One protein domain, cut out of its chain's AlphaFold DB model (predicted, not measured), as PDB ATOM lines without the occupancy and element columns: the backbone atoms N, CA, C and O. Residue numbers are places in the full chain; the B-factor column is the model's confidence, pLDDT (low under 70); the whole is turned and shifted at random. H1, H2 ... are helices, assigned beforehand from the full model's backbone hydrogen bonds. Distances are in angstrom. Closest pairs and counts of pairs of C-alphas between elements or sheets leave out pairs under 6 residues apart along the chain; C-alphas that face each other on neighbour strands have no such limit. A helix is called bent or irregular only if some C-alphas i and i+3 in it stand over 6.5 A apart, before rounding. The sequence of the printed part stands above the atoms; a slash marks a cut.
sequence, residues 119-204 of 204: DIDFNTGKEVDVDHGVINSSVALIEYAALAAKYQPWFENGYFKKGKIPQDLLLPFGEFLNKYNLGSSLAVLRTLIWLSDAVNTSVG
ATOM      1  N   ASP A 119      20.042 -39.154   8.513       84.56
ATOM      2  CA  ASP A 119      20.750 -39.581   7.315       84.56
ATOM      3  C   ASP A 119      19.721 -39.944   6.240       84.56
ATOM      4  O   ASP A 119      18.947 -40.887   6.388       84.56
ATOM      5  N   ILE A 120      19.663 -39.137   5.180       87.31
ATOM      6  CA  ILE A 120      18.695 -39.269   4.086       87.31
ATOM      7  C   ILE A 120      19.450 -39.482   2.776       87.31
ATOM      8  O   ILE A 120      20.350 -38.712   2.440       87.31
ATOM      9  N   ASP A 121      19.046 -40.477   1.990       85.06
ATOM     10  CA  ASP A 121      19.495 -40.603   0.604       85.06
ATOM     11  C   ASP A 121      18.770 -39.562  -0.252       85.06
ATOM     12  O   ASP A 121      17.562 -39.645  -0.474       85.06
ATOM     13  N   PHE A 122      19.508 -38.579  -0.764       83.81
ATOM     14  CA  PHE A 122      18.932 -37.492  -1.556       83.81
ATOM     15  C   PHE A 122      18.347 -37.926  -2.906       83.81
ATOM     16  O   PHE A 122      17.577 -37.164  -3.487       83.81
ATOM     17  N   ASN A 123      18.656 -39.127  -3.407       89.38
ATOM     18  CA  ASN A 123      18.035 -39.643  -4.630       89.38
ATOM     19  C   ASN A 123      16.637 -40.207  -4.367       89.38
ATOM     20  O   ASN A 123      15.757 -40.105  -5.220       89.38
ATOM     21  N   THR A 124      16.432 -40.826  -3.202       92.69
ATOM     22  CA  THR A 124      15.185 -41.533  -2.870       92.69
ATOM     23  C   THR A 124      14.324 -40.799  -1.847       92.69
ATOM     24  O   THR A 124      13.137 -41.101  -1.724       92.69
ATOM     25  N   GLY A 125      14.901 -39.846  -1.112       88.44
ATOM     26  CA  GLY A 125      14.264 -39.134  -0.006       88.44
ATOM     27  C   GLY A 125      14.005 -40.008   1.224       88.44
ATOM     28  O   GLY A 125      13.218 -39.613   2.082       88.44
ATOM     29  N   LYS A 126      14.607 -41.199   1.305       92.62
ATOM     30  CA  LYS A 126      14.387 -42.158   2.396       92.62
ATOM     31  C   LYS A 126      15.507 -42.099   3.426       92.62
ATOM     32  O   LYS A 126      16.650 -41.804   3.082       92.62
ATOM     33  N   GLU A 127      15.159 -42.405   4.675       91.00
ATOM     34  CA  GLU A 127      16.141 -42.606   5.743       91.00
ATOM     35  C   GLU A 127      17.076 -43.770   5.403       91.00
ATOM     36  O   GLU A 127      16.647 -44.797   4.868       91.00
ATOM     37  N   VAL A 128      18.356 -43.574   5.701       89.69
ATOM     38  CA  VAL A 128      19.421 -44.555   5.529       89.69
ATOM     39  C   VAL A 128      19.880 -44.983   6.913       89.69
ATOM     40  O   VAL A 128      20.251 -44.146   7.730       89.69
ATOM     41  N   ASP A 129      19.878 -46.290   7.158       84.06
ATOM     42  CA  ASP A 129      20.553 -46.852   8.321       84.06
ATOM     43  C   ASP A 129      22.058 -46.881   8.034       84.06
ATOM     44  O   ASP A 129      22.533 -47.653   7.194       84.06
ATOM     45  N   VAL A 130      22.793 -45.946   8.634       78.75
ATOM     46  CA  VAL A 130      24.224 -45.785   8.376       78.75
ATOM     47  C   VAL A 130      25.003 -46.744   9.262       78.75
ATOM     48  O   VAL A 130      25.123 -46.546  10.471       78.75
ATOM     49  N   ASP A 131      25.613 -47.754   8.643       79.75
ATOM     50  CA  ASP A 131      26.630 -48.554   9.314       79.75
ATOM     51  C   ASP A 131      27.904 -47.718   9.472       79.75
ATOM     52  O   ASP A 131      28.664 -47.488   8.527       79.75
ATOM     53  N   HIS A 132      28.135 -47.237  10.690       71.31
ATOM     54  CA  HIS A 132      29.361 -46.527  11.022       71.31
ATOM     55  C   HIS A 132      30.552 -47.475  11.233       71.31
ATOM     56  O   HIS A 132      31.672 -46.999  11.354       71.31
ATOM     57  N   GLY A 133      30.358 -48.793  11.226       71.06
ATOM     58  CA  GLY A 133      31.405 -49.797  11.371       71.06
ATOM     59  C   GLY A 133      31.331 -50.556  12.692       71.06
ATOM     60  O   GLY A 133      30.644 -50.179  13.639       71.06
ATOM     61  N   VAL A 134      32.109 -51.635  12.768       66.25
ATOM     62  CA  VAL A 134      31.974 -52.685  13.795       66.25
ATOM     63  C   VAL A 134      32.614 -52.372  15.152       66.25
ATOM     64  O   VAL A 134      32.341 -53.070  16.129       66.25
ATOM     65  N   ILE A 135      33.490 -51.365  15.237       73.31
ATOM     66  CA  ILE A 135      34.165 -50.999  16.491       73.31
ATOM     67  C   ILE A 135      33.280 -50.050  17.303       73.31
ATOM     68  O   ILE A 135      32.553 -49.220  16.767       73.31
ATOM     69  N   ASN A 136      33.363 -50.142  18.631       84.25
ATOM     70  CA  ASN A 136      32.710 -49.192  19.523       84.25
ATOM     71  C   ASN A 136      33.148 -47.742  19.209       84.25
ATOM     72  O   ASN A 136      34.338 -47.422  19.259       84.25
ATOM     73  N   SER A 137      32.187 -46.853  18.940       83.88
ATOM     74  CA  SER A 137      32.447 -45.463  18.537       83.88
ATOM     75  C   SER A 137      33.321 -44.672  19.514       83.88
ATOM     76  O   SER A 137      34.104 -43.833  19.071       83.88
ATOM     77  N   SER A 138      33.251 -44.946  20.822       85.50
ATOM     78  CA  SER A 138      34.084 -44.264  21.821       85.50
ATOM     79  C   SER A 138      35.553 -44.667  21.709       85.50
ATOM     80  O   SER A 138      36.431 -43.816  21.833       85.50
ATOM     81  N   VAL A 139      35.831 -45.946  21.435       89.31
ATOM     82  CA  VAL A 139      37.202 -46.440  21.226       89.31
ATOM     83  C   VAL A 139      37.791 -45.820  19.962       89.31
ATOM     84  O   VAL A 139      38.858 -45.211  20.020       89.31
ATOM     85  N   ALA A 140      37.051 -45.872  18.850       90.44
ATOM     86  CA  ALA A 140      37.471 -45.255  17.592       90.44
ATOM     87  C   ALA A 140      37.706 -43.738  17.739       90.44
ATOM     88  O   ALA A 140      38.634 -43.187  17.150       90.44
ATOM     89  N   LEU A 141      36.900 -43.045  18.550       90.38
ATOM     90  CA  LEU A 141      37.086 -41.619  18.815       90.38
ATOM     91  C   LEU A 141      38.365 -41.325  19.614       90.38
ATOM     92  O   LEU A 141      39.063 -40.360  19.305       90.38
ATOM     93  N   ILE A 142      38.691 -42.141  20.621       91.56
ATOM     94  CA  ILE A 142      39.929 -41.994  21.404       91.56
ATOM     95  C   ILE A 142      41.154 -42.215  20.510       91.56
ATOM     96  O   ILE A 142      42.105 -41.433  20.559       91.56
ATOM     97  N   GLU A 143      41.126 -43.239  19.658       93.31
ATOM     98  CA  GLU A 143      42.208 -43.508  18.708       93.31
ATOM     99  C   GLU A 143      42.352 -42.390  17.671       93.31
ATOM    100  O   GLU A 143      43.467 -41.930  17.401       93.31
ATOM    101  N   TYR A 144      41.231 -41.877  17.155       92.88
ATOM    102  CA  TYR A 144      41.227 -40.695  16.302       92.88
ATOM    103  C   TYR A 144      41.869 -39.492  17.004       92.88
ATOM    104  O   TYR A 144      42.735 -38.836  16.427       92.88
ATOM    105  N   ALA A 145      41.498 -39.221  18.259       91.31
ATOM    106  CA  ALA A 145      42.059 -38.117  19.035       91.31
ATOM    107  C   ALA A 145      43.575 -38.266  19.242       91.31
ATOM    108  O   ALA A 145      44.310 -37.283  19.130       91.31
ATOM    109  N   ALA A 146      44.069 -39.485  19.469       94.75
ATOM    110  CA  ALA A 146      45.502 -39.753  19.579       94.75
ATOM    111  C   ALA A 146      46.251 -39.472  18.262       94.75
ATOM    112  O   ALA A 146      47.322 -38.858  18.273       94.75
ATOM    113  N   LEU A 147      45.683 -39.862  17.114       95.12
ATOM    114  CA  LEU A 147      46.245 -39.533  15.800       95.12
ATOM    115  C   LEU A 147      46.177 -38.029  15.507       95.12
ATOM    116  O   LEU A 147      47.139 -37.465  14.981       95.12
ATOM    117  N   ALA A 148      45.082 -37.362  15.874       91.44
ATOM    118  CA  ALA A 148      44.949 -35.917  15.738       91.44
ATOM    119  C   ALA A 148      46.019 -35.183  16.561       91.44
ATOM    120  O   ALA A 148      46.696 -34.308  16.025       91.44
ATOM    121  N   ALA A 149      46.258 -35.594  17.811       91.69
ATOM    122  CA  ALA A 149      47.326 -35.048  18.651       91.69
ATOM    123  C   ALA A 149      48.721 -35.295  18.051       91.69
ATOM    124  O   ALA A 149      49.547 -34.386  17.993       91.69
ATOM    125  N   LYS A 150      48.972 -36.499  17.519       93.50
ATOM    126  CA  LYS A 150      50.217 -36.822  16.798       93.50
ATOM    127  C   LYS A 150      50.462 -35.870  15.621       93.50
ATOM    128  O   LYS A 150      51.607 -35.495  15.365       93.50
ATOM    129  N   TYR A 151      49.411 -35.503  14.888       91.44
ATOM    130  CA  TYR A 151      49.517 -34.658  13.698       91.44
ATOM    131  C   TYR A 151      49.309 -33.161  13.947       91.44
ATOM    132  O   TYR A 151      49.665 -32.372  13.073       91.44
ATOM    133  N   GLN A 152      48.845 -32.747  15.127       88.06
ATOM    134  CA  GLN A 152      48.637 -31.346  15.518       88.06
ATOM    135  C   GLN A 152      49.786 -30.400  15.101       88.06
ATOM    136  O   GLN A 152      49.490 -29.348  14.524       88.06
ATOM    137  N   PRO A 153      51.085 -30.748  15.257       86.62
ATOM    138  CA  PRO A 153      52.180 -29.839  14.903       86.62
ATOM    139  C   PRO A 153      52.301 -29.517  13.404       86.62
ATOM    140  O   PRO A 153      53.111 -28.660  13.027       86.62
ATOM    141  N   TRP A 154      51.586 -30.237  12.532       86.00
ATOM    142  CA  TRP A 154      51.476 -29.929  11.102       86.00
ATOM    143  C   TRP A 154      50.419 -28.863  10.804       86.00
ATOM    144  O   TRP A 154      50.470 -28.270   9.734       86.00
ATOM    145  N   PHE A 155      49.515 -28.578  11.743       83.25
ATOM    146  CA  PHE A 155      48.433 -27.607  11.574       83.25
ATOM    147  C   PHE A 155      48.708 -26.287  12.300       83.25
ATOM    148  O   PHE A 155      48.440 -25.231  11.735       83.25
ATOM    149  N   GLU A 156      49.334 -26.317  13.482       76.75
ATOM    150  CA  GLU A 156      49.623 -25.109  14.287       76.75
ATOM    151  C   GLU A 156      50.440 -24.046  13.541       76.75
ATOM    152  O   GLU A 156      50.252 -22.854  13.743       76.75
ATOM    153  N   ASN A 157      51.336 -24.485  12.655       69.81
ATOM    154  CA  ASN A 157      52.166 -23.622  11.815       69.81
ATOM    155  C   ASN A 157      52.082 -24.043  10.342       69.81
ATOM    156  O   ASN A 157      53.059 -23.905   9.605       69.81
ATOM    157  N   GLY A 158      50.951 -24.625   9.921       63.38
ATOM    158  CA  GLY A 158      50.849 -25.410   8.684       63.38
ATOM    159  C   GLY A 158      51.312 -24.690   7.421       63.38
ATOM    160  O   GLY A 158      52.046 -25.272   6.628       63.38
ATOM    161  N   TYR A 159      51.010 -23.395   7.284       65.88
ATOM    162  CA  TYR A 159      51.470 -22.573   6.154       65.88
ATOM    163  C   TYR A 159      52.997 -22.416   6.071       65.88
ATOM    164  O   TYR A 159      53.539 -22.185   4.994       65.88
ATOM    165  N   PHE A 160      53.700 -22.551   7.197       71.31
ATOM    166  CA  PHE A 160      55.151 -22.373   7.304       71.31
ATOM    167  C   PHE A 160      55.895 -23.681   7.587       71.31
ATOM    168  O   PHE A 160      57.122 -23.677   7.742       71.31
ATOM    169  N   LYS A 161      55.180 -24.809   7.671       78.19
ATOM    170  CA  LYS A 161      55.785 -26.102   7.971       78.19
ATOM    171  C   LYS A 161      56.622 -26.556   6.777       78.19
ATOM    172  O   LYS A 161      56.112 -26.799   5.689       78.19
ATOM    173  N   LYS A 162      57.932 -26.671   6.989       80.00
ATOM    174  CA  LYS A 162      58.879 -27.185   5.992       80.00
ATOM    175  C   LYS A 162      59.083 -28.686   6.186       80.00
ATOM    176  O   LYS A 162      59.067 -29.173   7.314       80.00
ATOM    177  N   GLY A 163      59.340 -29.398   5.093       85.19
ATOM    178  CA  GLY A 163      59.653 -30.828   5.098       85.19
ATOM    179  C   GLY A 163      58.648 -31.667   4.313       85.19
ATOM    180  O   GLY A 163      57.687 -31.152   3.745       85.19
ATOM    181  N   LYS A 164      58.896 -32.978   4.260       90.00
ATOM    182  CA  LYS A 164      58.010 -33.923   3.580       90.00
ATOM    183  C   LYS A 164      56.758 -34.148   4.427       90.00
ATOM    184  O   LYS A 164      56.865 -34.634   5.552       90.00
ATOM    185  N   ILE A 165      55.596 -33.806   3.876       90.56
ATOM    186  CA  ILE A 165      54.296 -34.013   4.524       90.56
ATOM    187  C   ILE A 165      54.109 -35.521   4.801       90.56
ATOM    188  O   ILE A 165      54.402 -36.330   3.913       90.56
ATOM    189  N   PRO A 166      53.662 -35.931   6.007       92.62
ATOM    190  CA  PRO A 166      53.384 -37.325   6.318       92.62
ATOM    191  C   PRO A 166      52.343 -37.881   5.353       92.62
ATOM    192  O   PRO A 166      51.338 -37.227   5.091       92.62
ATOM    193  N   GLN A 167      52.560 -39.105   4.868       94.81
ATOM    194  CA  GLN A 167      51.686 -39.705   3.858       94.81
ATOM    195  C   GLN A 167      50.224 -39.787   4.315       94.81
ATOM    196  O   GLN A 167      49.324 -39.633   3.501       94.81
ATOM    197  N   ASP A 168      49.988 -39.972   5.615       95.50
ATOM    198  CA  ASP A 168      48.640 -40.031   6.182       95.50
ATOM    199  C   ASP A 168      47.864 -38.726   6.013       95.50
ATOM    200  O   ASP A 168      46.665 -38.764   5.767       95.50
ATOM    201  N   LEU A 169      48.543 -37.577   6.094       92.81
ATOM    202  CA  LEU A 169      47.923 -36.262   5.902       92.81
ATOM    203  C   LEU A 169      47.645 -35.951   4.426       92.81
ATOM    204  O   LEU A 169      47.024 -34.937   4.122       92.81
ATOM    205  N   LEU A 170      48.119 -36.807   3.519       93.88
ATOM    206  CA  LEU A 170      47.826 -36.740   2.089       93.88
ATOM    207  C   LEU A 170      46.667 -37.663   1.690       93.88
ATOM    208  O   LEU A 170      46.235 -37.616   0.540       93.88
ATOM    209  N   LEU A 171      46.178 -38.510   2.603       96.62
ATOM    210  CA  LEU A 171      45.041 -39.384   2.334       96.62
ATOM    211  C   LEU A 171      43.731 -38.584   2.358       96.62
ATOM    212  O   LEU A 171      43.551 -37.726   3.228       96.62
ATOM    213  N   PRO A 172      42.770 -38.898   1.471       96.62
ATOM    214  CA  PRO A 172      41.384 -38.505   1.673       96.62
ATOM    215  C   PRO A 172      40.904 -38.939   3.060       96.62
ATOM    216  O   PRO A 172      41.231 -40.031   3.523       96.62
ATOM    217  N   PHE A 173      40.086 -38.113   3.716       93.19
ATOM    218  CA  PHE A 173      39.665 -38.363   5.099       93.19
ATOM    219  C   PHE A 173      39.028 -39.749   5.300       93.19
ATOM    220  O   PHE A 173      39.358 -40.446   6.254       93.19
ATOM    221  N   GLY A 174      38.186 -40.198   4.362       91.88
ATOM    222  CA  GLY A 174      37.601 -41.542   4.411       91.88
ATOM    223  C   GLY A 174      38.643 -42.664   4.324       91.88
ATOM    224  O   GLY A 174      38.565 -43.635   5.071       91.88
ATOM    225  N   GLU A 175      39.667 -42.518   3.479       95.88
ATOM    226  CA  GLU A 175      40.764 -43.492   3.387       95.88
ATOM    227  C   GLU A 175      41.635 -43.495   4.644       95.88
ATOM    228  O   GLU A 175      42.057 -44.559   5.096       95.88
ATOM    229  N   PHE A 176      41.867 -42.322   5.240       95.75
ATOM    230  CA  PHE A 176      42.541 -42.205   6.529       95.75
ATOM    231  C   PHE A 176      41.783 -42.978   7.617       95.75
ATOM    232  O   PHE A 176      42.388 -43.781   8.325       95.75
ATOM    233  N   LEU A 177      40.461 -42.800   7.718       92.75
ATOM    234  CA  LEU A 177      39.650 -43.543   8.684       92.75
ATOM    235  C   LEU A 177      39.681 -45.049   8.406       92.75
ATOM    236  O   LEU A 177      39.884 -45.823   9.337       92.75
ATOM    237  N   ASN A 178      39.555 -45.470   7.146       92.81
ATOM    238  CA  ASN A 178      39.610 -46.886   6.772       92.81
ATOM    239  C   ASN A 178      40.957 -47.524   7.129       92.81
ATOM    240  O   ASN A 178      40.991 -48.618   7.691       92.81
ATOM    241  N   LYS A 179      42.069 -46.829   6.861       95.31
ATOM    242  CA  LYS A 179      43.425 -47.298   7.178       95.31
ATOM    243  C   LYS A 179      43.601 -47.638   8.661       95.31
ATOM    244  O   LYS A 179      44.323 -48.578   8.982       95.31
ATOM    245  N   TYR A 180      42.967 -46.869   9.542       93.88
ATOM    246  CA  TYR A 180      43.043 -47.045  10.994       93.88
ATOM    247  C   TYR A 180      41.818 -47.745  11.593       93.88
ATOM    248  O   TYR A 180      41.745 -47.895  12.804       93.88
ATOM    249  N   ASN A 181      40.869 -48.187  10.763       92.00
ATOM    250  CA  ASN A 181      39.593 -48.764  11.188       92.00
ATOM    251  C   ASN A 181      38.773 -47.851  12.128       92.00
ATOM    252  O   ASN A 181      38.161 -48.298  13.096       92.00
ATOM    253  N   LEU A 182      38.759 -46.549  11.832       92.94
ATOM    254  CA  LEU A 182      38.138 -45.503  12.655       92.94
ATOM    255  C   LEU A 182      36.789 -45.019  12.115       92.94
ATOM    256  O   LEU A 182      36.309 -43.971  12.550       92.94
ATOM    257  N   GLY A 183      36.163 -45.749  11.189       90.38
ATOM    258  CA  GLY A 183      34.857 -45.385  10.622       90.38
ATOM    259  C   GLY A 183      33.818 -45.069  11.704       90.38
ATOM    260  O   GLY A 183      33.145 -44.040  11.634       90.38
ATOM    261  N   SER A 184      33.801 -45.861  12.785       90.69
ATOM    262  CA  SER A 184      32.811 -45.743  13.862       90.69
ATOM    263  C   SER A 184      32.914 -44.442  14.655       90.69
ATOM    264  O   SER A 184      31.957 -44.063  15.334       90.69
ATOM    265  N   SER A 185      34.039 -43.721  14.555       90.19
ATOM    266  CA  SER A 185      34.201 -42.386  15.148       90.19
ATOM    267  C   SER A 185      33.274 -41.344  14.510       90.19
ATOM    268  O   SER A 185      32.898 -40.378  15.178       90.19
ATOM    269  N   LEU A 186      32.838 -41.549  13.258       88.25
ATOM    270  CA  LEU A 186      31.943 -40.633  12.540       88.25
ATOM    271  C   LEU A 186      30.591 -40.461  13.227       88.25
ATOM    272  O   LEU A 186      30.046 -39.358  13.187       88.25
ATOM    273  N   ALA A 187      30.100 -41.501  13.910       84.06
ATOM    274  CA  ALA A 187      28.860 -41.454  14.685       84.06
ATOM    275  C   ALA A 187      28.858 -40.310  15.716       84.06
ATOM    276  O   ALA A 187      27.806 -39.753  16.022       84.06
ATOM    277  N   VAL A 188      30.044 -39.937  16.215       84.75
ATOM    278  CA  VAL A 188      30.238 -38.863  17.197       84.75
ATOM    279  C   VAL A 188      30.837 -37.610  16.553       84.75
ATOM    280  O   VAL A 188      30.357 -36.502  16.794       84.75
ATOM    281  N   LEU A 189      31.869 -37.760  15.712       85.25
ATOM    282  CA  LEU A 189      32.577 -36.631  15.095       85.25
ATOM    283  C   LEU A 189      31.640 -35.734  14.287       85.25
ATOM    284  O   LEU A 189      31.770 -34.515  14.373       85.25
ATOM    285  N   ARG A 190      30.665 -36.306  13.566       80.50
ATOM    286  CA  ARG A 190      29.707 -35.528  12.760       80.50
ATOM    287  C   ARG A 190      28.962 -34.460  13.570       80.50
ATOM    288  O   ARG A 190      28.616 -33.426  13.015       80.50
ATOM    289  N   THR A 191      28.761 -34.700  14.867       78.19
ATOM    290  CA  THR A 191      28.041 -33.806  15.785       78.19
ATOM    291  C   THR A 191      28.975 -32.930  16.619       78.19
ATOM    292  O   THR A 191      28.548 -31.925  17.168       78.19
ATOM    293  N   LEU A 192      30.251 -33.284  16.773       77.62
ATOM    294  CA  LEU A 192      31.149 -32.582  17.703       77.62
ATOM    295  C   LEU A 192      32.333 -31.890  17.026       77.62
ATOM    296  O   LEU A 192      33.094 -31.201  17.704       77.62
ATOM    297  N   ILE A 193      32.492 -32.016  15.707       72.81
ATOM    298  CA  ILE A 193      33.642 -31.455  14.982       72.81
ATOM    299  C   ILE A 193      33.755 -29.927  15.110       72.81
ATOM    300  O   ILE A 193      34.859 -29.392  15.110       72.81
ATOM    301  N   TRP A 194      32.635 -29.225  15.303       67.56
ATOM    302  CA  TRP A 194      32.607 -27.777  15.537       67.56
ATOM    303  C   TRP A 194      32.852 -27.373  16.995       67.56
ATOM    304  O   TRP A 194      33.039 -26.190  17.276       67.56
ATOM    305  N   LEU A 195      32.818 -28.312  17.949       68.12
ATOM    306  CA  LEU A 195      32.868 -27.979  19.373       68.12
ATOM    307  C   LEU A 195      34.207 -27.344  19.751       68.12
ATOM    308  O   LEU A 195      34.224 -26.400  20.534       68.12
ATOM    309  N   SER A 196      35.309 -27.803  19.148       65.81
ATOM    310  CA  SER A 196      36.630 -27.201  19.363       65.81
ATOM    311  C   SER A 196      36.639 -25.714  18.988       65.81
ATOM    312  O   SER A 196      37.095 -24.886  19.774       65.81
ATOM    313  N   ASP A 197      36.058 -25.348  17.845       65.19
ATOM    314  CA  ASP A 197      35.953 -23.946  17.426       65.19
ATOM    315  C   ASP A 197      34.979 -23.152  18.306       65.19
ATOM    316  O   ASP A 197      35.152 -21.955  18.528       65.19
ATOM    317  N   ALA A 198      33.949 -23.794  18.853       64.88
ATOM    318  CA  ALA A 198      33.048 -23.130  19.789       64.88
ATOM    319  C   ALA A 198      33.751 -22.757  21.108       64.88
ATOM    320  O   ALA A 198      33.439 -21.710  21.674       64.88
ATOM    321  N   VAL A 199      34.694 -23.581  21.582       66.31
ATOM    322  CA  VAL A 199      35.302 -23.427  22.919       66.31
ATOM    323  C   VAL A 199      36.708 -22.821  22.918       66.31
ATOM    324  O   VAL A 199      37.078 -22.192  23.905       66.31
ATOM    325  N   ASN A 200      37.485 -22.961  21.837       60.91
ATOM    326  CA  ASN A 200      38.919 -22.628  21.833       60.91
ATOM    327  C   ASN A 200      39.320 -21.439  20.947       60.91
ATOM    328  O   ASN A 200      40.445 -20.954  21.073       60.91
ATOM    329  N   THR A 201      38.465 -20.934  20.047       56.88
ATOM    330  CA  THR A 201      38.834 -19.748  19.249       56.88
ATOM    331  C   THR A 201      38.613 -18.477  20.060       56.88
ATOM    332  O   THR A 201      37.499 -18.232  20.534       56.88
ATOM    333  N   SER A 202      39.653 -17.644  20.171       54.06
ATOM    334  CA  SER A 202      39.627 -16.392  20.933       54.06
ATOM    335  C   SER A 202      38.421 -15.511  20.577       54.06
ATOM    336  O   SER A 202      37.978 -15.440  19.430       54.06
ATOM    337  N   VAL A 203      37.867 -14.837  21.586       47.78
ATOM    338  CA  VAL A 203      36.706 -13.927  21.488       47.78
ATOM    339  C   VAL A 203      37.044 -12.575  20.835       47.78
ATOM    340  O   VAL A 203      36.413 -11.571  21.149       47.78
ATOM    341  N   GLY A 204      38.048 -12.544  19.952       40.84
ATOM    342  CA  GLY A 204      38.469 -11.336  19.237       40.84
ATOM    343  C   GLY A 204      37.394 -10.756  18.329       40.84
ATOM    344  O   GLY A 204      36.566 -11.529  17.782       40.84
TER     345      GLY A 204
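AT A GLANCE: This is residues 119 to 204 of the 204 residues of a protein of Fusarium langsethiae (UniProt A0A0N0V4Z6). One long helix, H1, is crossed near its first end by H4, and on the way between them the chain folds back along H1 through the small helices H2 and H3. Residues 119 to 136, with a short unnamed strand-like pairing, lie at one end of the longest axis and the link after H1 at the other, while residues 190 to 204, with the end of H4 and H5, stick out as an arm. The printed part has 86 residues, with five named helices in the order H1 to H5 and no named strand; its class is all helix. It is loose, with a radius of gyration of the C-alphas of 15.8 A, and spans 46 by 35 by 28 A.

HOW THE PARTS SIT: H1, residues 137 to 154, and H4, residues 183 to 192, touch about perpendicular, at 75 degrees; H1 does so with residues 137 to 144 alone. Their closest C-alphas are those of Ser 137 and Ser 184, 4.7 A apart. H3, residues 173 to 180, and H1 are near each other, with 7 pairs of C-alphas within 10 A. H3 and H4 are close but not clearly touching, the closest C-alphas being those of Leu 177 and Gly 183, 5.5 A apart; they run opposite ways at a steep tilt of 48 degrees. H2, residues 167 to 170, is close to but not clearly touching H3, with the C-alphas of Asp 168 and Phe 176 closest at 6.5 A. H1 and H2 are only just apart, at 8.1 A. H5, residues 195 to 200, and H4 meet only through their link, and H5 is apart from H1, H2 and H3. Each O i to N i+4 pair is within hydrogen-bond range in H3 and H5, against 12 of 14 in H1 and 3 of 6 in H4; H2 is too short for such a pair.

IN THESE COORDINATES: H1 begins at C-alpha 137 (32.447, -45.463, 18.537) and is 25.7 A long; it has a kink of 28 degrees near residue 148 and is irregular, with C-alphas 150 and 153 at 7.5 A. H2 has four residues, and H3 is 11.0 A long. H4 is 15.1 A long, from C-alpha 183 at (34.857, -45.385, 10.622), and is neither bent nor irregular, but only just: C-alphas 187 and 190 are 6.3 A apart. H5 ends at C-alpha 200 (38.919, -22.628, 21.833).

THE WHOLE: The two C-alphas farthest apart, those of Lys 126 and Lys 162, are 47.1 A apart. The printed part has no cut and ends at the chain's last residue, 204. The link from H1 to H2 is long, with 12 residues, of which 155 to 160 stand free; the other links between helices are tight. Residues 120 to 121 pair antiparallel with residues 126 to 127. The mean pLDDT of the printed part is 83.2, and it is under 70 at residue 134, residues 157 to 159 and residues 194 to 204.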